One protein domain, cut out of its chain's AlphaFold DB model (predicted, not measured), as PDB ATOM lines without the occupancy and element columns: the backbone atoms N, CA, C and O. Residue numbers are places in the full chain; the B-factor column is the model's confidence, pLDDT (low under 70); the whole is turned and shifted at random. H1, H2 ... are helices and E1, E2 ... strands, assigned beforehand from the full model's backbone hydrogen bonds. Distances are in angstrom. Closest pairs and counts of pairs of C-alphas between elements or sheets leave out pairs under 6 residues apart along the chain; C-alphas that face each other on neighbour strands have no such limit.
ATOM      1  N   SER A   3     186.529 222.465 170.028       60.81
ATOM      2  CA  SER A   3     187.571 221.561 170.521       60.81
ATOM      3  C   SER A   3     188.231 220.822 169.353       60.81
ATOM      4  O   SER A   3     187.592 220.576 168.328       60.81
ATOM      5  N   VAL A   4     189.495 220.423 169.520       52.66
ATOM      6  CA  VAL A   4     190.250 219.624 168.532       52.66
ATOM      7  C   VAL A   4     189.471 218.364 168.121       52.66
ATOM      8  O   VAL A   4     189.391 218.053 166.937       52.66
ATOM      9  N   LYS A   5     188.763 217.722 169.066       45.47
ATOM     10  CA  LYS A   5     187.859 216.586 168.796       45.47
ATOM     11  C   LYS A   5     186.763 216.906 167.773       45.47
ATOM     12  O   LYS A   5     186.446 216.069 166.936       45.47
ATOM     13  N   MET A   6     186.190 218.109 167.819       51.38
ATOM     14  CA  MET A   6     185.134 218.509 166.887       51.38
ATOM     15  C   MET A   6     185.687 218.807 165.489       51.38
ATOM     16  O   MET A   6     185.020 218.516 164.502       51.38
ATOM     17  N   ALA A   7     186.914 219.327 165.389       53.28
ATOM     18  CA  ALA A   7     187.581 219.533 164.104       53.28
ATOM     19  C   ALA A   7     187.915 218.199 163.412       53.28
ATOM     20  O   ALA A   7     187.639 218.051 162.224       53.28
ATOM     21  N   ILE A   8     188.412 217.211 164.162       51.84
ATOM     22  CA  ILE A   8     188.717 215.870 163.638       51.84
ATOM     23  C   ILE A   8     187.437 215.154 163.199       51.84
ATOM     24  O   ILE A   8     187.370 214.644 162.087       51.84
ATOM     25  N   HIS A   9     186.372 215.208 164.005       54.34
ATOM     26  CA  HIS A   9     185.080 214.626 163.636       54.34
ATOM     27  C   HIS A   9     184.521 215.230 162.331       54.34
ATOM     28  O   HIS A   9     183.992 214.515 161.484       54.34
ATOM     29  N   VAL A  10     184.675 216.543 162.127       62.31
ATOM     30  CA  VAL A  10     184.265 217.210 160.881       62.31
ATOM     31  C   VAL A  10     185.138 216.795 159.692       62.31
ATOM     32  O   VAL A  10     184.609 216.653 158.593       62.31
ATOM     33  N   LEU A  11     186.438 216.556 159.886       60.62
ATOM     34  CA  LEU A  11     187.322 216.038 158.835       60.62
ATOM     35  C   LEU A  11     186.953 214.603 158.438       60.62
ATOM     36  O   LEU A  11     186.809 214.336 157.248       60.62
ATOM     37  N   VAL A  12     186.688 213.720 159.408       60.53
ATOM     38  CA  VAL A  12     186.213 212.344 159.159       60.53
ATOM     39  C   VAL A  12     184.897 212.362 158.375       60.53
ATOM     40  O   VAL A  12     184.775 211.711 157.338       60.53
ATOM     41  N   LEU A  13     183.924 213.174 158.803       57.84
ATOM     42  CA  LEU A  13     182.656 213.329 158.086       57.84
ATOM     43  C   LEU A  13     182.849 213.918 156.685       57.84
ATOM     44  O   LEU A  13     182.205 213.464 155.741       57.84
ATOM     45  N   ASN A  14     183.739 214.898 156.520       58.75
ATOM     46  CA  ASN A  14     184.043 215.464 155.210       58.75
ATOM     47  C   ASN A  14     184.731 214.453 154.299       58.75
ATOM     48  O   ASN A  14     184.434 214.446 153.110       58.75
ATOM     49  N   LYS A  15     185.578 213.562 154.814       58.66
ATOM     50  CA  LYS A  15     186.196 212.489 154.027       58.66
ATOM     51  C   LYS A  15     185.160 211.475 153.548       58.66
ATOM     52  O   LYS A  15     185.092 211.193 152.354       58.66
ATOM     53  N   ILE A  16     184.242 211.065 154.429       59.03
ATOM     54  CA  ILE A  16     183.063 210.257 154.066       59.03
ATOM     55  C   ILE A  16     182.232 210.971 152.981       59.03
ATOM     56  O   ILE A  16     181.778 210.351 152.016       59.03
ATOM     57  N   GLN A  17     182.060 212.293 153.100       55.00
ATOM     58  CA  GLN A  17     181.308 213.106 152.141       55.00
ATOM     59  C   GLN A  17     182.059 213.371 150.816       55.00
ATOM     60  O   GLN A  17     181.461 213.564 149.761       55.00
ATOM     61  N   THR A  18     183.383 213.393 150.829       55.44
ATOM     62  CA  THR A  18     184.180 213.657 149.625       55.44
ATOM     63  C   THR A  18     184.365 212.362 148.838       55.44
ATOM     64  O   THR A  18     184.218 212.370 147.614       55.44
ATOM     65  N   ASN A  19     184.510 211.224 149.526       56.12
ATOM     66  CA  ASN A  19     184.586 209.904 148.901       56.12
ATOM     67  C   ASN A  19     183.343 209.566 148.064       56.12
ATOM     68  O   ASN A  19     183.500 209.052 146.960       56.12
ATOM     69  N   TRP A  20     182.115 209.936 148.468       48.38
ATOM     70  CA  TRP A  20     180.936 209.680 147.612       48.38
ATOM     71  C   TRP A  20     180.920 210.504 146.316       48.38
ATOM     72  O   TRP A  20     180.328 210.071 145.325       48.38
ATOM     73  N   ARG A  21     181.573 211.676 146.293       44.31
ATOM     74  CA  ARG A  21     181.655 212.544 145.103       44.31
ATOM     75  C   ARG A  21     182.723 212.056 144.129       44.31
ATOM     76  O   ARG A  21     182.507 212.117 142.920       44.31
ATOM     77  N   THR A  22     183.830 211.523 144.642       48.81
ATOM     78  CA  THR A  22     184.958 211.024 143.837       48.81
ATOM     79  C   THR A  22     184.739 209.581 143.353       48.81
ATOM     80  O   THR A  22     185.096 209.248 142.219       48.81
ATOM     81  N   ALA A  23     184.047 208.740 144.136       46.41
ATOM     82  CA  ALA A  23     183.713 207.350 143.787       46.41
ATOM     83  C   ALA A  23     182.824 207.209 142.533       46.41
ATOM     84  O   ALA A  23     182.765 206.141 141.916       46.41
ATOM     85  N   ALA A  24     182.165 208.285 142.094       43.50
ATOM     86  CA  ALA A  24     181.374 208.290 140.867       43.50
ATOM     87  C   ALA A  24     182.223 208.214 139.577       43.50
ATOM     88  O   ALA A  24     181.672 207.905 138.521       43.50
ATOM     89  N   VAL A  25     183.545 208.454 139.631       50.53
ATOM     90  CA  VAL A  25     184.371 208.640 138.417       50.53
ATOM     91  C   VAL A  25     185.325 207.474 138.098       50.53
ATOM     92  O   VAL A  25     185.772 207.365 136.955       50.53
ATOM     93  N   LYS A  26     185.596 206.513 138.998       47.91
ATOM     94  CA  LYS A  26     186.387 205.318 138.620       47.91
ATOM     95  C   LYS A  26     186.139 204.114 139.530       47.91
ATOM     96  O   LYS A  26     186.845 203.908 140.506       47.91
ATOM     97  N   ARG A  27     185.167 203.266 139.174       48.16
ATOM     98  CA  ARG A  27     184.914 201.980 139.853       48.16
ATOM     99  C   ARG A  27     186.082 200.999 139.651       48.16
ATOM    100  O   ARG A  27     186.032 200.140 138.775       48.16
ATOM    101  N   ARG A  28     187.123 201.096 140.478       55.00
ATOM    102  CA  ARG A  28     187.814 199.915 141.015       55.00
ATOM    103  C   ARG A  28     187.343 199.791 142.456       55.00
ATOM    104  O   ARG A  28     187.367 200.772 143.181       55.00
ATOM    105  N   LYS A  29     186.811 198.628 142.819       66.25
ATOM    106  CA  LYS A  29     186.350 198.362 144.180       66.25
ATOM    107  C   LYS A  29     187.591 198.283 145.066       66.25
ATOM    108  O   LYS A  29     188.380 197.360 144.875       66.25
ATOM    109  N   ASN A  30     187.760 199.246 145.962       73.00
ATOM    110  CA  ASN A  30     188.773 199.159 147.001       73.00
ATOM    111  C   ASN A  30     188.424 197.972 147.912       73.00
ATOM    112  O   ASN A  30     187.243 197.715 148.183       73.00
ATOM    113  N   VAL A  31     189.424 197.166 148.264       83.88
ATOM    114  CA  VAL A  31     189.213 195.917 149.021       83.88
ATOM    115  C   VAL A  31     189.645 196.025 150.479       83.88
ATOM    116  O   VAL A  31     189.264 195.159 151.270       83.88
ATOM    117  N   VAL A  32     190.364 197.095 150.817       92.06
ATOM    118  CA  VAL A  32     190.821 197.472 152.154       92.06
ATOM    119  C   VAL A  32     190.327 198.873 152.499       92.06
ATOM    120  O   VAL A  32     189.481 199.014 153.386       92.06
ATOM    121  N   VAL A  33     190.808 199.901 151.792       84.25
ATOM    122  CA  VAL A  33     190.362 201.281 152.032       84.25
ATOM    123  C   VAL A  33     188.889 201.403 151.625       84.25
ATOM    124  O   VAL A  33     188.436 200.708 150.723       84.25
ATOM    125  N   GLU A  34     188.100 202.212 152.332       85.19
ATOM    126  CA  GLU A  34     186.624 202.283 152.210       85.19
ATOM    127  C   GLU A  34     185.822 201.082 152.753       85.19
ATOM    128  O   GLU A  34     184.592 201.100 152.688       85.19
ATOM    129  N   THR A  35     186.462 200.052 153.316       91.94
ATOM    130  CA  THR A  35     185.721 199.018 154.060       91.94
ATOM    131  C   THR A  35     185.292 199.529 155.435       91.94
ATOM    132  O   THR A  35     185.980 200.351 156.040       91.94
ATOM    133  N   ASP A  36     184.193 198.992 155.977       91.00
ATOM    134  CA  ASP A  36     183.738 199.322 157.339       91.00
ATOM    135  C   ASP A  36     184.835 199.062 158.384       91.00
ATOM    136  O   ASP A  36     184.998 199.837 159.323       91.00
ATOM    137  N   GLY A  37     185.630 198.003 158.186       93.38
ATOM    138  CA  GLY A  37     186.776 197.692 159.041       93.38
ATOM    139  C   GLY A  37     187.831 198.795 159.021       93.38
ATOM    140  O   GLY A  37     188.288 199.218 160.076       93.38
ATOM    141  N   TYR A  38     188.171 199.313 157.839       96.44
ATOM    142  CA  TYR A  38     189.132 200.409 157.723       96.44
ATOM    143  C   TYR A  38     188.599 201.722 158.311       96.44
ATOM    144  O   TYR A  38     189.312 202.404 159.043       96.44
ATOM    145  N   LEU A  39     187.327 202.049 158.064       92.62
ATOM    146  CA  LEU A  39     186.691 203.236 158.647       92.62
ATOM    147  C   LEU A  39     186.664 203.174 160.181       92.62
ATOM    148  O   LEU A  39     186.933 204.182 160.834       92.62
ATOM    149  N   ALA A  40     186.413 201.994 160.753       94.31
ATOM    150  CA  ALA A  40     186.476 201.777 162.196       94.31
ATOM    151  C   ALA A  40     187.893 201.977 162.761       94.31
ATOM    152  O   ALA A  40     188.035 202.491 163.869       94.31
ATOM    153  N   LEU A  41     188.946 201.626 162.011       97.06
ATOM    154  CA  LEU A  41     190.324 201.922 162.418       97.06
ATOM    155  C   LEU A  41     190.602 203.431 162.405       97.06
ATOM    156  O   LEU A  41     191.108 203.957 163.391       97.06
ATOM    157  N   ILE A  42     190.189 204.162 161.368       94.56
ATOM    158  CA  ILE A  42     190.340 205.631 161.341       94.56
ATOM    159  C   ILE A  42     189.612 206.297 162.517       94.56
ATOM    160  O   ILE A  42     190.134 207.225 163.146       94.56
ATOM    161  N   GLU A  43     188.416 205.814 162.852       91.00
ATOM    162  CA  GLU A  43     187.683 206.262 164.033       91.00
ATOM    163  C   GLU A  43     188.435 205.922 165.331       91.00
ATOM    164  O   GLU A  43     188.586 206.787 166.198       91.00
ATOM    165  N   HIS A  44     188.971 204.705 165.449       94.25
ATOM    166  CA  HIS A  44     189.783 204.288 166.590       94.25
ATOM    167  C   HIS A  44     191.017 205.182 166.781       94.25
ATOM    168  O   HIS A  44     191.246 205.660 167.892       94.25
ATOM    169  N   LEU A  45     191.760 205.491 165.715       93.69
ATOM    170  CA  LEU A  45     192.874 206.441 165.768       93.69
ATOM    171  C   LEU A  45     192.407 207.817 166.254       93.69
ATOM    172  O   LEU A  45     192.984 208.387 167.175       93.69
ATOM    173  N   SER A  46     191.309 208.321 165.685       90.88
ATOM    174  CA  SER A  46     190.741 209.627 166.036       90.88
ATOM    175  C   SER A  46     190.346 209.726 167.516       90.88
ATOM    176  O   SER A  46     190.469 210.795 168.123       90.88
ATOM    177  N   PHE A  47     189.878 208.627 168.117       91.44
ATOM    178  CA  PHE A  47     189.541 208.574 169.541       91.44
ATOM    179  C   PHE A  47     190.758 208.566 170.469       91.44
ATOM    180  O   PHE A  47     190.620 209.050 171.592       91.44
ATOM    181  N   ASN A  48     191.910 208.090 169.992       93.69
ATOM    182  CA  ASN A  48     193.161 207.966 170.751       93.69
ATOM    183  C   ASN A  48     194.201 209.041 170.371       93.69
ATOM    184  O   ASN A  48     195.398 208.901 170.614       93.69
ATOM    185  N   MET A  49     193.756 210.148 169.767       91.81
ATOM    186  CA  MET A  49     194.621 211.267 169.361       91.81
ATOM    187  C   MET A  49     195.359 211.938 170.522       91.81
ATOM    188  O   MET A  49     196.334 212.653 170.302       91.81
ATOM    189  N   ASP A  50     194.896 211.746 171.753       92.25
ATOM    190  CA  ASP A  50     195.559 212.232 172.955       92.25
ATOM    191  C   ASP A  50     196.966 211.647 173.117       92.25
ATOM    192  O   ASP A  50     197.863 212.404 173.485       92.25
ATOM    193  N   VAL A  51     197.201 210.388 172.724       93.69
ATOM    194  CA  VAL A  51     198.542 209.759 172.680       93.69
ATOM    195  C   VAL A  51     199.529 210.600 171.858       93.69
ATOM    196  O   VAL A  51     200.682 210.810 172.237       93.69
ATOM    197  N   PHE A  52     199.057 211.184 170.758       90.75
ATOM    198  CA  PHE A  52     199.875 211.985 169.848       90.75
ATOM    199  C   PHE A  52     200.103 213.428 170.316       90.75
ATOM    200  O   PHE A  52     200.886 214.164 169.719       90.75
ATOM    201  N   THR A  53     199.440 213.853 171.391       84.62
ATOM    202  CA  THR A  53     199.644 215.183 171.988       84.62
ATOM    203  C   THR A  53     200.581 215.177 173.188       84.62
ATOM    204  O   THR A  53     200.953 216.248 173.666       84.62
ATOM    205  N   GLN A  54     200.963 213.993 173.670       82.12
ATOM    206  CA  GLN A  54     201.857 213.840 174.807       82.12
ATOM    207  C   GLN A  54     203.316 214.060 174.397       82.12
ATOM    208  O   GLN A  54     203.769 213.601 173.348       82.12
ATOM    209  N   GLU A  55     204.049 214.773 175.248       79.69
ATOM    210  CA  GLU A  55     205.505 214.870 175.171       79.69
ATOM    211  C   GLU A  55     206.128 213.668 175.892       79.69
ATOM    212  O   GLU A  55     205.579 213.174 176.877       79.69
ATOM    213  N   GLY A  56     207.282 213.200 175.425       81.81
ATOM    214  CA  GLY A  56     207.922 212.013 175.981       81.81
ATOM    215  C   GLY A  56     209.339 211.812 175.462       81.81
ATOM    216  O   GLY A  56     209.923 212.712 174.862       81.81
ATOM    217  N   ASP A  57     209.882 210.622 175.709       83.69
ATOM    218  CA  ASP A  57     211.165 210.206 175.143       83.69
ATOM    219  C   ASP A  57     211.007 209.960 173.641       83.69
ATOM    220  O   ASP A  57     210.179 209.140 173.229       83.69
ATOM    221  N   THR A  58     211.761 210.711 172.841       82.56
ATOM    222  CA  THR A  58     211.664 210.723 171.380       82.56
ATOM    223  C   THR A  58     212.935 210.188 170.745       82.56
ATOM    224  O   THR A  58     214.039 210.587 171.125       82.56
ATOM    225  N   GLY A  59     212.770 209.366 169.710       81.75
ATOM    226  CA  GLY A  59     213.855 209.012 168.800       81.75
ATOM    227  C   GLY A  59     214.182 210.135 167.810       81.75
ATOM    228  O   GLY A  59     213.847 211.304 168.012       81.75
ATOM    229  N   THR A  60     214.848 209.776 166.713       87.56
ATOM    230  CA  THR A  60     215.142 210.699 165.602       87.56
ATOM    231  C   THR A  60     214.119 210.640 164.471       87.56
ATOM    232  O   THR A  60     214.091 211.547 163.646       87.56
ATOM    233  N   GLU A  61     213.321 209.577 164.415       94.94
ATOM    234  CA  GLU A  61     212.351 209.329 163.348       94.94
ATOM    235  C   GLU A  61     211.060 210.097 163.613       94.94
ATOM    236  O   GLU A  61     210.589 210.195 164.753       94.94
ATOM    237  N   SER A  62     210.499 210.674 162.554       96.94
ATOM    238  CA  SER A  62     209.208 211.344 162.634       96.94
ATOM    239  C   SER A  62     208.054 210.340 162.658       96.94
ATOM    240  O   SER A  62     208.215 209.173 162.306       96.94
ATOM    241  N   VAL A  63     206.864 210.796 163.055       96.88
ATOM    242  CA  VAL A  63     205.635 209.987 162.961       96.88
ATOM    243  C   VAL A  63     205.399 209.504 161.520       96.88
ATOM    244  O   VAL A  63     204.996 208.359 161.325       96.88
ATOM    245  N   GLU A  64     205.698 210.341 160.523       97.75
ATOM    246  CA  GLU A  64     205.680 209.980 159.099       97.75
ATOM    247  C   GLU A  64     206.612 208.812 158.772       97.75
ATOM    248  O   GLU A  64     206.167 207.843 158.150       97.75
ATOM    249  N   ASP A  65     207.880 208.902 159.186       97.81
ATOM    250  CA  ASP A  65     208.893 207.879 158.903       97.81
ATOM    251  C   ASP A  65     208.456 206.535 159.499       97.81
ATOM    252  O   ASP A  65     208.359 205.535 158.788       97.81
ATOM    253  N   VAL A  66     208.066 206.542 160.780       98.00
ATOM    254  CA  VAL A  66     207.607 205.347 161.503       98.00
ATOM    255  C   VAL A  66     206.415 204.695 160.802       98.00
ATOM    256  O   VAL A  66     206.416 203.488 160.561       98.00
ATOM    257  N   ILE A  67     205.385 205.473 160.453       98.31
ATOM    258  CA  ILE A  67     204.180 204.935 159.804       98.31
ATOM    259  C   ILE A  67     204.503 204.385 158.419       98.31
ATOM    260  O   ILE A  67     204.049 203.292 158.075       98.31
ATOM    261  N   THR A  68     205.278 205.126 157.628       96.75
ATOM    262  CA  THR A  68     205.638 204.724 156.265       96.75
ATOM    263  C   THR A  68     206.405 203.405 156.282       96.75
ATOM    264  O   THR A  68     206.056 202.484 155.539       96.75
ATOM    265  N   ASP A  69     207.374 203.268 157.187       97.19
ATOM    266  CA  ASP A  69     208.188 202.062 157.320       97.19
ATOM    267  C   ASP A  69     207.377 200.861 157.819       97.19
ATOM    268  O   ASP A  69     207.513 199.756 157.279       97.19
ATOM    269  N   MET A  70     206.484 201.056 158.794       98.19
ATOM    270  CA  MET A  70     205.601 199.994 159.291       98.19
ATOM    271  C   MET A  70     204.629 199.506 158.209       98.19
ATOM    272  O   MET A  70     204.476 198.297 158.004       98.19
ATOM    273  N   VAL A  71     203.986 200.422 157.475       97.38
ATOM    274  CA  VAL A  71     203.060 200.066 156.386       97.38
ATOM    275  C   VAL A  71     203.804 199.341 155.265       97.38
ATOM    276  O   VAL A  71     203.354 198.280 154.821       97.38
ATOM    277  N   ALA A  72     204.957 199.861 154.834       94.38
ATOM    278  CA  ALA A  72     205.769 199.238 153.796       94.38
ATOM    279  C   ALA A  72     206.220 197.828 154.203       94.38
ATOM    280  O   ALA A  72     206.043 196.877 153.436       94.38
ATOM    281  N   SER A  73     206.727 197.672 155.428       95.81
ATOM    282  CA  SER A  73     207.162 196.381 155.970       95.81
ATOM    283  C   SER A  73     206.020 195.367 156.009       95.81
ATOM    284  O   SER A  73     206.186 194.225 155.574       95.81
ATOM    285  N   ASN A  74     204.828 195.786 156.440       94.94
ATOM    286  CA  ASN A  74     203.660 194.911 156.484       94.94
ATOM    287  C   ASN A  74     203.223 194.450 155.091       94.94
ATOM    288  O   ASN A  74     202.941 193.265 154.905       94.94
ATOM    289  N   ILE A  75     203.214 195.344 154.100       94.81
ATOM    290  CA  ILE A  75     202.876 194.986 152.716       94.81
ATOM    291  C   ILE A  75     203.897 194.021 152.117       94.81
ATOM    292  O   ILE A  75     203.506 193.046 151.470       94.81
ATOM    293  N   MET A  76     205.191 194.237 152.358       92.81
ATOM    294  CA  MET A  76     206.223 193.301 151.902       92.81
ATOM    295  C   MET A  76     206.069 191.935 152.576       92.81
ATOM    296  O   MET A  76     206.097 190.915 151.892       92.81
ATOM    297  N   SER A  77     205.778 191.905 153.877       96.06
ATOM    298  CA  SER A  77     205.510 190.661 154.604       96.06
ATOM    299  C   SER A  77     204.317 189.891 154.019       96.06
ATOM    300  O   SER A  77     204.406 188.685 153.790       96.06
ATOM    301  N   ILE A  78     203.221 190.579 153.681       95.19
ATOM    302  CA  ILE A  78     202.059 189.974 153.006       95.19
ATOM    303  C   ILE A  78     202.466 189.359 151.661       95.19
ATOM    304  O   ILE A  78     202.034 188.264 151.300       95.19
ATOM    305  N   PHE A  79     203.302 190.058 150.900       94.19
ATOM    306  CA  PHE A  79     203.767 189.625 149.587       94.19
ATOM    307  C   PHE A  79     204.695 188.415 149.627       94.19
ATOM    308  O   PHE A  79     204.643 187.607 148.693       94.19
ATOM    309  N   GLU A  80     205.512 188.306 150.668       95.31
ATOM    310  CA  GLU A  80     206.363 187.149 150.950       95.31
ATOM    311  C   GLU A  80     205.541 185.943 151.415       95.31
ATOM    312  O   GLU A  80     205.798 184.822 150.981       95.31
ATOM    313  N   GLN A  81     204.517 186.174 152.244       94.69
ATOM    314  CA  GLN A  81     203.594 185.138 152.722       94.69
ATOM    315  C   GLN A  81     202.730 184.550 151.594       94.69
ATOM    316  O   GLN A  81     202.337 183.390 151.671       94.69
ATOM    317  N   ASN A  82     202.470 185.326 150.536       95.00
ATOM    318  CA  ASN A  82     201.578 184.955 149.435       95.00
ATOM    319  C   ASN A  82     202.311 185.017 148.078       95.00
ATOM    320  O   ASN A  82     202.014 185.891 147.257       95.00
ATOM    321  N   PRO A  83     203.290 184.127 147.805       93.62
ATOM    322  CA  PRO A  83     204.127 184.193 146.601       93.62
ATOM    323  C   PRO A  83     203.322 184.060 145.298       93.62
ATOM    324  O   PRO A  83     203.637 184.729 144.314       93.62
ATOM    325  N   GLU A  84     202.228 183.298 145.318       93.56
ATOM    326  CA  GLU A  84     201.359 183.043 144.160       93.56
ATOM    327  C   GLU A  84     200.451 184.231 143.789       93.56
ATOM    328  O   GLU A  84     199.789 184.221 142.749       93.56
ATOM    329  N   LEU A  85     200.419 185.291 144.611       92.38
ATOM    330  CA  LEU A  85     199.549 186.437 144.372       92.38
ATOM    331  C   LEU A  85     199.912 187.142 143.057       92.38
ATOM    332  O   LEU A  85     201.040 187.612 142.862       92.38
ATOM    333  N   HIS A  86     198.933 187.266 142.160       91.81
ATOM    334  CA  HIS A  86     199.149 187.857 140.842       91.81
ATOM    335  C   HIS A  86     199.592 189.328 140.934       91.81
ATOM    336  O   HIS A  86     199.103 190.107 141.759       91.81
ATOM    337  N   SER A  87     200.477 189.749 140.025       87.44
ATOM    338  CA  SER A  87     201.071 191.095 140.010       87.44
ATOM    339  C   SER A  87     200.036 192.225 139.964       87.44
ATOM    340  O   SER A  87     200.238 193.273 140.574       87.44
ATOM    341  N   SER A  88     198.897 192.012 139.299       87.44
ATOM    342  CA  SER A  88     197.807 192.996 139.269       87.44
ATOM    343  C   SER A  88     197.179 193.231 140.642       87.44
ATOM    344  O   SER A  88     196.777 194.357 140.928       87.44
ATOM    345  N   VAL A  89     197.091 192.189 141.475       90.12
ATOM    346  CA  VAL A  89     196.566 192.286 142.844       90.12
ATOM    347  C   VAL A  89     197.612 192.940 143.739       90.12
ATOM    348  O   VAL A  89     197.287 193.896 144.431       90.12
ATOM    349  N   ARG A  90     198.889 192.546 143.631       92.12
ATOM    350  CA  ARG A  90     200.001 193.213 144.339       92.12
ATOM    351  C   ARG A  90     200.027 194.722 144.076       92.12
ATOM    352  O   ARG A  90     200.108 195.516 145.003       92.12
ATOM    353  N   PHE A  91     199.879 195.129 142.814       88.88
ATOM    354  CA  PHE A  91     199.830 196.546 142.447       88.88
ATOM    355  C   PHE A  91     198.596 197.271 142.998       88.88
ATOM    356  O   PHE A  91     198.665 198.460 143.299       88.88
ATOM    357  N   GLN A  92     197.460 196.581 143.114       91.12
ATOM    358  CA  GLN A  92     196.290 197.150 143.776       91.12
ATOM    359  C   GLN A  92     196.551 197.354 145.272       91.12
ATOM    360  O   GLN A  92     196.301 198.447 145.766       91.12
ATOM    361  N   LEU A  93     197.095 196.353 145.967       93.38
ATOM    362  CA  LEU A  93     197.373 196.447 147.402       93.38
ATOM    363  C   LEU A  93     198.420 197.522 147.720       93.38
ATOM    364  O   LEU A  93     198.245 198.241 148.693       93.38
ATOM    365  N   LEU A  94     199.436 197.711 146.868       93.56
ATOM    366  CA  LEU A  94     200.380 198.830 146.997       93.56
ATOM    367  C   LEU A  94     199.671 200.190 146.966       93.56
ATOM    368  O   LEU A  94     199.916 201.024 147.823       93.56
ATOM    369  N   LYS A  95     198.732 200.394 146.036       93.38
ATOM    370  CA  LYS A  95     197.964 201.649 145.972       93.38
ATOM    371  C   LYS A  95     197.086 201.877 147.191       93.38
ATOM    372  O   LYS A  95     196.902 203.014 147.613       93.38
ATOM    373  N   GLU A  96     196.490 200.809 147.708       95.31
ATOM    374  CA  GLU A  96     195.680 200.907 148.918       95.31
ATOM    375  C   GLU A  96     196.570 201.174 150.140       95.31
ATOM    376  O   GLU A  96     196.165 201.938 151.005       95.31
ATOM    377  N   ALA A  97     197.803 200.661 150.179       95.25
ATOM    378  CA  ALA A  97     198.785 200.997 151.209       95.25
ATOM    379  C   ALA A  97     199.238 202.465 151.139       95.25
ATOM    380  O   ALA A  97     199.271 203.129 152.171       95.25
ATOM    381  N   ASP A  98     199.489 202.995 149.936       92.50
ATOM    382  CA  ASP A  98     199.767 204.426 149.742       92.50
ATOM    383  C   ASP A  98     198.601 205.282 150.268       92.50
ATOM    384  O   ASP A  98     198.807 206.269 150.971       92.50
ATOM    385  N   SER A  99     197.364 204.855 149.986       95.25
ATOM    386  CA  SER A  99     196.151 205.531 150.470       95.25
ATOM    387  C   SER A  99     196.037 205.473 151.998       95.25
ATOM    388  O   SER A  99     195.583 206.432 152.613       95.25
ATOM    389  N   VAL A 100     196.480 204.383 152.641       96.88
ATOM    390  CA  VAL A 100     196.548 204.313 154.109       96.88
ATOM    391  C   VAL A 100     197.489 205.378 154.662       96.88
ATOM    392  O   VAL A 100     197.115 206.067 155.606       96.88
ATOM    393  N   VAL A 101     198.691 205.524 154.098       96.69
ATOM    394  CA  VAL A 101     199.662 206.528 154.566       96.69
ATOM    395  C   VAL A 101     199.117 207.944 154.370       96.69
ATOM    396  O   VAL A 101     199.192 208.749 155.296       96.69
ATOM    397  N   GLU A 102     198.504 208.230 153.216       94.81
ATOM    398  CA  GLU A 102     197.845 209.515 152.940       94.81
ATOM    399  C   GLU A 102     196.752 209.820 153.978       94.81
ATOM    400  O   GLU A 102     196.733 210.896 154.580       94.81
ATOM    401  N   ASP A 103     195.889 208.846 154.263       95.00
ATOM    402  CA  ASP A 103     194.802 208.990 155.225       95.00
ATOM    403  C   ASP A 103     195.302 209.238 156.653       95.00
ATOM    404  O   ASP A 103     194.755 210.090 157.360       95.00
ATOM    405  N   LEU A 104     196.345 208.523 157.080       96.19
ATOM    406  CA  LEU A 104     196.965 208.726 158.388       96.19
ATOM    407  C   LEU A 104     197.657 210.087 158.475       96.19
ATOM    408  O   LEU A 104     197.524 210.761 159.498       96.19
ATOM    409  N   GLY A 105     198.309 210.526 157.398       93.50
ATOM    410  CA  GLY A 105     198.904 211.854 157.287       93.50
ATOM    411  C   GLY A 105     197.884 212.976 157.457       93.50
ATOM    412  O   GLY A 105     198.150 213.952 158.157       93.50
ATOM    413  N   GLU A 106     196.681 212.824 156.901       90.31
ATOM    414  CA  GLU A 106     195.593 213.787 157.100       90.31
ATOM    415  C   GLU A 106     195.105 213.833 158.554       90.31
ATOM    416  O   GLU A 106     194.930 214.918 159.116       90.31
ATOM    417  N   VAL A 107     194.891 212.671 159.182       91.69
ATOM    418  CA  VAL A 107     194.416 212.592 160.577       91.69
ATOM    419  C   VAL A 107     195.466 213.142 161.548       91.69
ATOM    420  O   VAL A 107     195.131 213.860 162.493       91.69
ATOM    421  N   LEU A 108     196.742 212.858 161.286       93.81
ATOM    422  CA  LEU A 108     197.879 213.214 162.133       93.81
ATOM    423  C   LEU A 108     198.599 214.491 161.679       93.81
ATOM    424  O   LEU A 108     199.674 214.796 162.192       93.81
ATOM    425  N   ALA A 109     198.015 215.292 160.783       92.38
ATOM    426  CA  ALA A 109     198.687 216.432 160.147       92.38
ATOM    427  C   ALA A 109     199.356 217.419 161.130       92.38
ATOM    428  O   ALA A 109     200.380 218.024 160.820       92.38
ATOM    429  N   GLY A 110     198.808 217.584 162.342       91.56
ATOM    430  CA  GLY A 110     199.377 218.466 163.373       91.56
ATOM    431  C   GLY A 110     200.677 217.964 164.024       91.56
ATOM    432  O   GLY A 110     201.379 218.749 164.673       91.56
ATOM    433  N   VAL A 111     200.986 216.676 163.870       93.50
ATOM    434  CA  VAL A 111     202.113 215.979 164.511       93.50
ATOM    435  C   VAL A 111     202.946 215.141 163.538       93.50
ATOM    436  O   VAL A 111     203.995 214.658 163.937       93.50
ATOM    437  N   TRP A 112     202.520 215.012 162.279       95.69
ATOM    438  CA  TRP A 112     203.102 214.137 161.254       95.69
ATOM    439  C   TRP A 112     204.632 214.220 161.152       95.69
ATOM    440  O   TRP A 112     205.322 213.209 161.183       95.69
ATOM    441  N   TYR A 113     205.169 215.441 161.139       95.62
ATOM    442  CA  TYR A 113     206.608 215.694 161.011       95.62
ATOM    443  C   TYR A 113     207.354 215.812 162.350       95.62
ATOM    444  O   TYR A 113     208.507 216.243 162.383       95.62
ATOM    445  N   ARG A 114     206.700 215.528 163.481       94.06
ATOM    446  CA  ARG A 114     207.349 215.573 164.797       94.06
ATOM    447  C   ARG A 114     208.035 214.240 165.087       94.06
ATOM    448  O   ARG A 114     207.513 213.214 164.653       94.06
ATOM    449  N   PRO A 115     209.144 214.242 165.847       95.62
ATOM    450  CA  PRO A 115     209.734 213.014 166.359       95.62
ATOM    451  C   PRO A 115     208.700 212.183 167.118       95.62
ATOM    452  O   PRO A 115     208.003 212.721 167.984       95.62
ATOM    453  N   ALA A 116     208.602 210.898 166.791       95.62
ATOM    454  CA  ALA A 116     207.692 209.994 167.474       95.62
ATOM    455  C   ALA A 116     208.234 209.635 168.865       95.62
ATOM    456  O   ALA A 116     209.433 209.396 169.049       95.62
ATOM    457  N   THR A 117     207.348 209.593 169.860       95.94
ATOM    458  CA  THR A 117     207.686 209.069 171.189       95.94
ATOM    459  C   THR A 117     207.591 207.545 171.219       95.94
ATOM    460  O   THR A 117     206.870 206.944 170.423       95.94
ATOM    461  N   ASN A 118     208.243 206.902 172.190       94.31
ATOM    462  CA  ASN A 118     208.132 205.448 172.373       94.31
ATOM    463  C   ASN A 118     206.675 204.975 172.574       94.31
ATOM    464  O   ASN A 118     206.304 203.905 172.098       94.31
ATOM    465  N   GLU A 119     205.837 205.769 173.250       94.75
ATOM    466  CA  GLU A 119     204.412 205.457 173.446       94.75
ATOM    467  C   GLU A 119     203.621 205.558 172.134       94.75
ATOM    468  O   GLU A 119     202.812 204.684 171.832       94.75
ATOM    469  N   GLN A 120     203.901 206.577 171.316       96.50
ATOM    470  CA  GLN A 120     203.300 206.714 169.987       96.50
ATOM    471  C   GLN A 120     203.718 205.568 169.067       96.50
ATOM    472  O   GLN A 120     202.873 205.022 168.370       96.50
ATOM    473  N   ILE A 121     204.992 205.163 169.096       96.44
ATOM    474  CA  ILE A 121     205.491 204.025 168.312       96.44
ATOM    475  C   ILE A 121     204.790 202.729 168.736       96.44
ATOM    476  O   ILE A 121     204.339 201.983 167.874       96.44
ATOM    477  N   ALA A 122     204.641 202.475 170.040       96.31
ATOM    478  CA  ALA A 122     203.939 201.288 170.535       96.31
ATOM    479  C   ALA A 122     202.463 201.267 170.103       96.31
ATOM    480  O   ALA A 122     201.967 200.244 169.638       96.31
ATOM    481  N   PHE A 123     201.776 202.411 170.190       97.50
ATOM    482  CA  PHE A 123     200.410 202.539 169.684       97.50
ATOM    483  C   PHE A 123     200.337 202.287 168.170       97.50
ATOM    484  O   PHE A 123     199.443 201.587 167.696       97.50
ATOM    485  N   LEU A 124     201.272 202.855 167.400       97.81
ATOM    486  CA  LEU A 124     201.330 202.683 165.949       97.81
ATOM    487  C   LEU A 124     201.596 201.229 165.553       97.81
ATOM    488  O   LEU A 124     200.970 200.761 164.608       97.81
ATOM    489  N   ASP A 125     202.442 200.504 166.280       97.75
ATOM    490  CA  ASP A 125     202.710 199.084 166.027       97.75
ATOM    491  C   ASP A 125     201.423 198.245 166.131       97.75
ATOM    492  O   ASP A 125     201.048 197.532 165.196       97.75
ATOM    493  N   GLU A 126     200.663 198.423 167.219       98.06
ATOM    494  CA  GLU A 126     199.371 197.755 167.407       98.06
ATOM    495  C   GLU A 126     198.350 198.176 166.341       98.06
ATOM    496  O   GLU A 126     197.665 197.338 165.742       98.06
ATOM    497  N   TYR A 127     198.261 199.475 166.058       98.31
ATOM    498  CA  TYR A 127     197.332 200.021 165.075       98.31
ATOM    499  C   TYR A 127     197.614 199.499 163.657       98.31
ATOM    500  O   TYR A 127     196.706 199.051 162.950       98.31
ATOM    501  N   ILE A 128     198.875 199.520 163.227       98.19
ATOM    502  CA  ILE A 128     199.290 199.099 161.886       98.19
ATOM    503  C   ILE A 128     199.218 197.571 161.740       98.19
ATOM    504  O   ILE A 128     198.924 197.079 160.644       98.19
ATOM    505  N   ALA A 129     199.346 196.805 162.827       97.81
ATOM    506  CA  ALA A 129     199.012 195.381 162.831       97.81
ATOM    507  C   ALA A 129     197.515 195.130 162.548       97.81
ATOM    508  O   ALA A 129     197.170 194.235 161.772       97.81
ATOM    509  N   LEU A 130     196.606 195.948 163.095       98.25
ATOM    510  CA  LEU A 130     195.177 195.861 162.761       98.25
ATOM    511  C   LEU A 130     194.908 196.206 161.293       98.25
ATOM    512  O   LEU A 130     194.101 195.536 160.648       98.25
ATOM    513  N   VAL A 131     195.609 197.202 160.741       98.00
ATOM    514  CA  VAL A 131     195.545 197.514 159.306       98.00
ATOM    515  C   VAL A 131     196.010 196.317 158.474       98.00
ATOM    516  O   VAL A 131     195.318 195.934 157.529       98.00
ATOM    517  N   LYS A 132     197.127 195.672 158.844       97.50
ATOM    518  CA  LYS A 132     197.620 194.462 158.163       97.50
ATOM    519  C   LYS A 132     196.553 193.369 158.112       97.50
ATOM    520  O   LYS A 132     196.354 192.785 157.052       97.50
ATOM    521  N   ASN A 133     195.805 193.155 159.196       97.31
ATOM    522  CA  ASN A 133     194.732 192.154 159.223       97.31
ATOM    523  C   ASN A 133     193.643 192.411 158.163       97.31
ATOM    524  O   ASN A 133     193.048 191.463 157.641       97.31
ATOM    525  N   LEU A 134     193.379 193.677 157.812       97.31
ATOM    526  CA  LEU A 134     192.454 194.017 156.726       97.31
ATOM    527  C   LEU A 134     193.022 193.626 155.358       97.31
ATOM    528  O   LEU A 134     192.289 193.089 154.524       97.31
ATOM    529  N   PHE A 135     194.321 193.842 155.142       97.06
ATOM    530  CA  PHE A 135     195.012 193.392 153.935       97.06
ATOM    531  C   PHE A 135     195.068 191.864 153.844       97.06
ATOM    532  O   PHE A 135     194.721 191.323 152.798       97.06
ATOM    533  N   ASP A 136     195.416 191.165 154.927       96.12
ATOM    534  CA  ASP A 136     195.417 189.696 154.980       96.12
ATOM    535  C   ASP A 136     194.028 189.141 154.616       96.12
ATOM    536  O   ASP A 136     193.888 188.260 153.767       96.12
ATOM    537  N   SER A 137     192.969 189.736 155.175       94.12
ATOM    538  CA  SER A 137     191.578 189.373 154.867       94.12
ATOM    539  C   SER A 137     191.178 189.678 153.419       94.12
ATOM    540  O   SER A 137     190.286 189.029 152.867       94.12
ATOM    541  N   ALA A 138     191.778 190.694 152.797       92.44
ATOM    542  CA  ALA A 138     191.572 190.992 151.386       92.44
ATOM    543  C   ALA A 138     192.298 189.982 150.487       92.44
ATOM    544  O   ALA A 138     191.713 189.551 149.494       92.44
ATOM    545  N   VAL A 139     193.517 189.575 150.853       92.69
ATOM    546  CA  VAL A 139     194.309 188.567 150.130       92.69
ATOM    547  C   VAL A 139     193.640 187.197 150.163       92.69
ATOM    548  O   VAL A 139     193.502 186.592 149.108       92.69
TER     549      VAL A 139
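What this domain is: This is residues 3 to 139 of the 143 residues of an uncharacterized protein of Vibrio cholerae (strain MO10) (UniProt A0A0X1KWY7). Four helices, H2, H3, H4 and H5, make an up-and-down bundle, each running against the one before it in the chain, with H1 set off at one side beyond H2. A tiny antiparallel pair, E1 and E2, sits at the end where H3 and H5 begin. The 137 printed residues hold five named helices and two named strands, in the order H1 H2 E1 H3 H4 E2 H5, mostly helix. The whole is compact, with a radius of gyration of the C-alphas of 15.5 A, and spans 44 by 35 by 20 A.

Where its parts are: Find C-alpha 4 at (190.250, 219.624, 168.532); from there H1 runs to residue 22, 26.7 A. Next come H2, residues 36 to 47, and E1, residues 58 to 62. H3, residues 63 to 81, covers 27.0 A, and H4, residues 87 to 107, 30.5 A. After E2, residues 115 to 117, H5 runs from residue 118 for 31.2 A to C-alpha 139 at (194.309, 188.567, 150.130).

How they stand to each other: Look at Thr 68 and Val 101, the closest C-alphas of the helical hairpin H3 and H4, 6.5 A apart; the two touch at a shallow tilt of 21 degrees, opposite ways. H3 touches H5 at Asn 74 and Lys 132, closest C-alphas 6.3 A apart. H2 touches residues 127 to 134 of H5, closest at the C-alphas of Gly 37 and Leu 134, 7.1 A. H1 and H2, a helical hairpin, only just touch, with 3 pairs of C-alphas within 8 A, closest Ile 8 and Ser 46, 7.0 A. H1 is apart from H3 and H5. Between E1 and E2, antiparallel, N 116 and O 61 are within hydrogen-bond range at 2.9 A. Every O i to N i+4 pair is within hydrogen-bond range in H2, H3, H4 and H5; in H1, 13 of 15 are.

The domain as a whole: The C-alphas of Ser 3 and Glu 84 are the two farthest apart, 48.7 A. The printed part has no cut. The link from H1 to H2 is long, and residues 20 to 27, of which 20 to 22 belong to H1, stand free. Look for low confidence in residues 3 to 29, with pLDDT under 70.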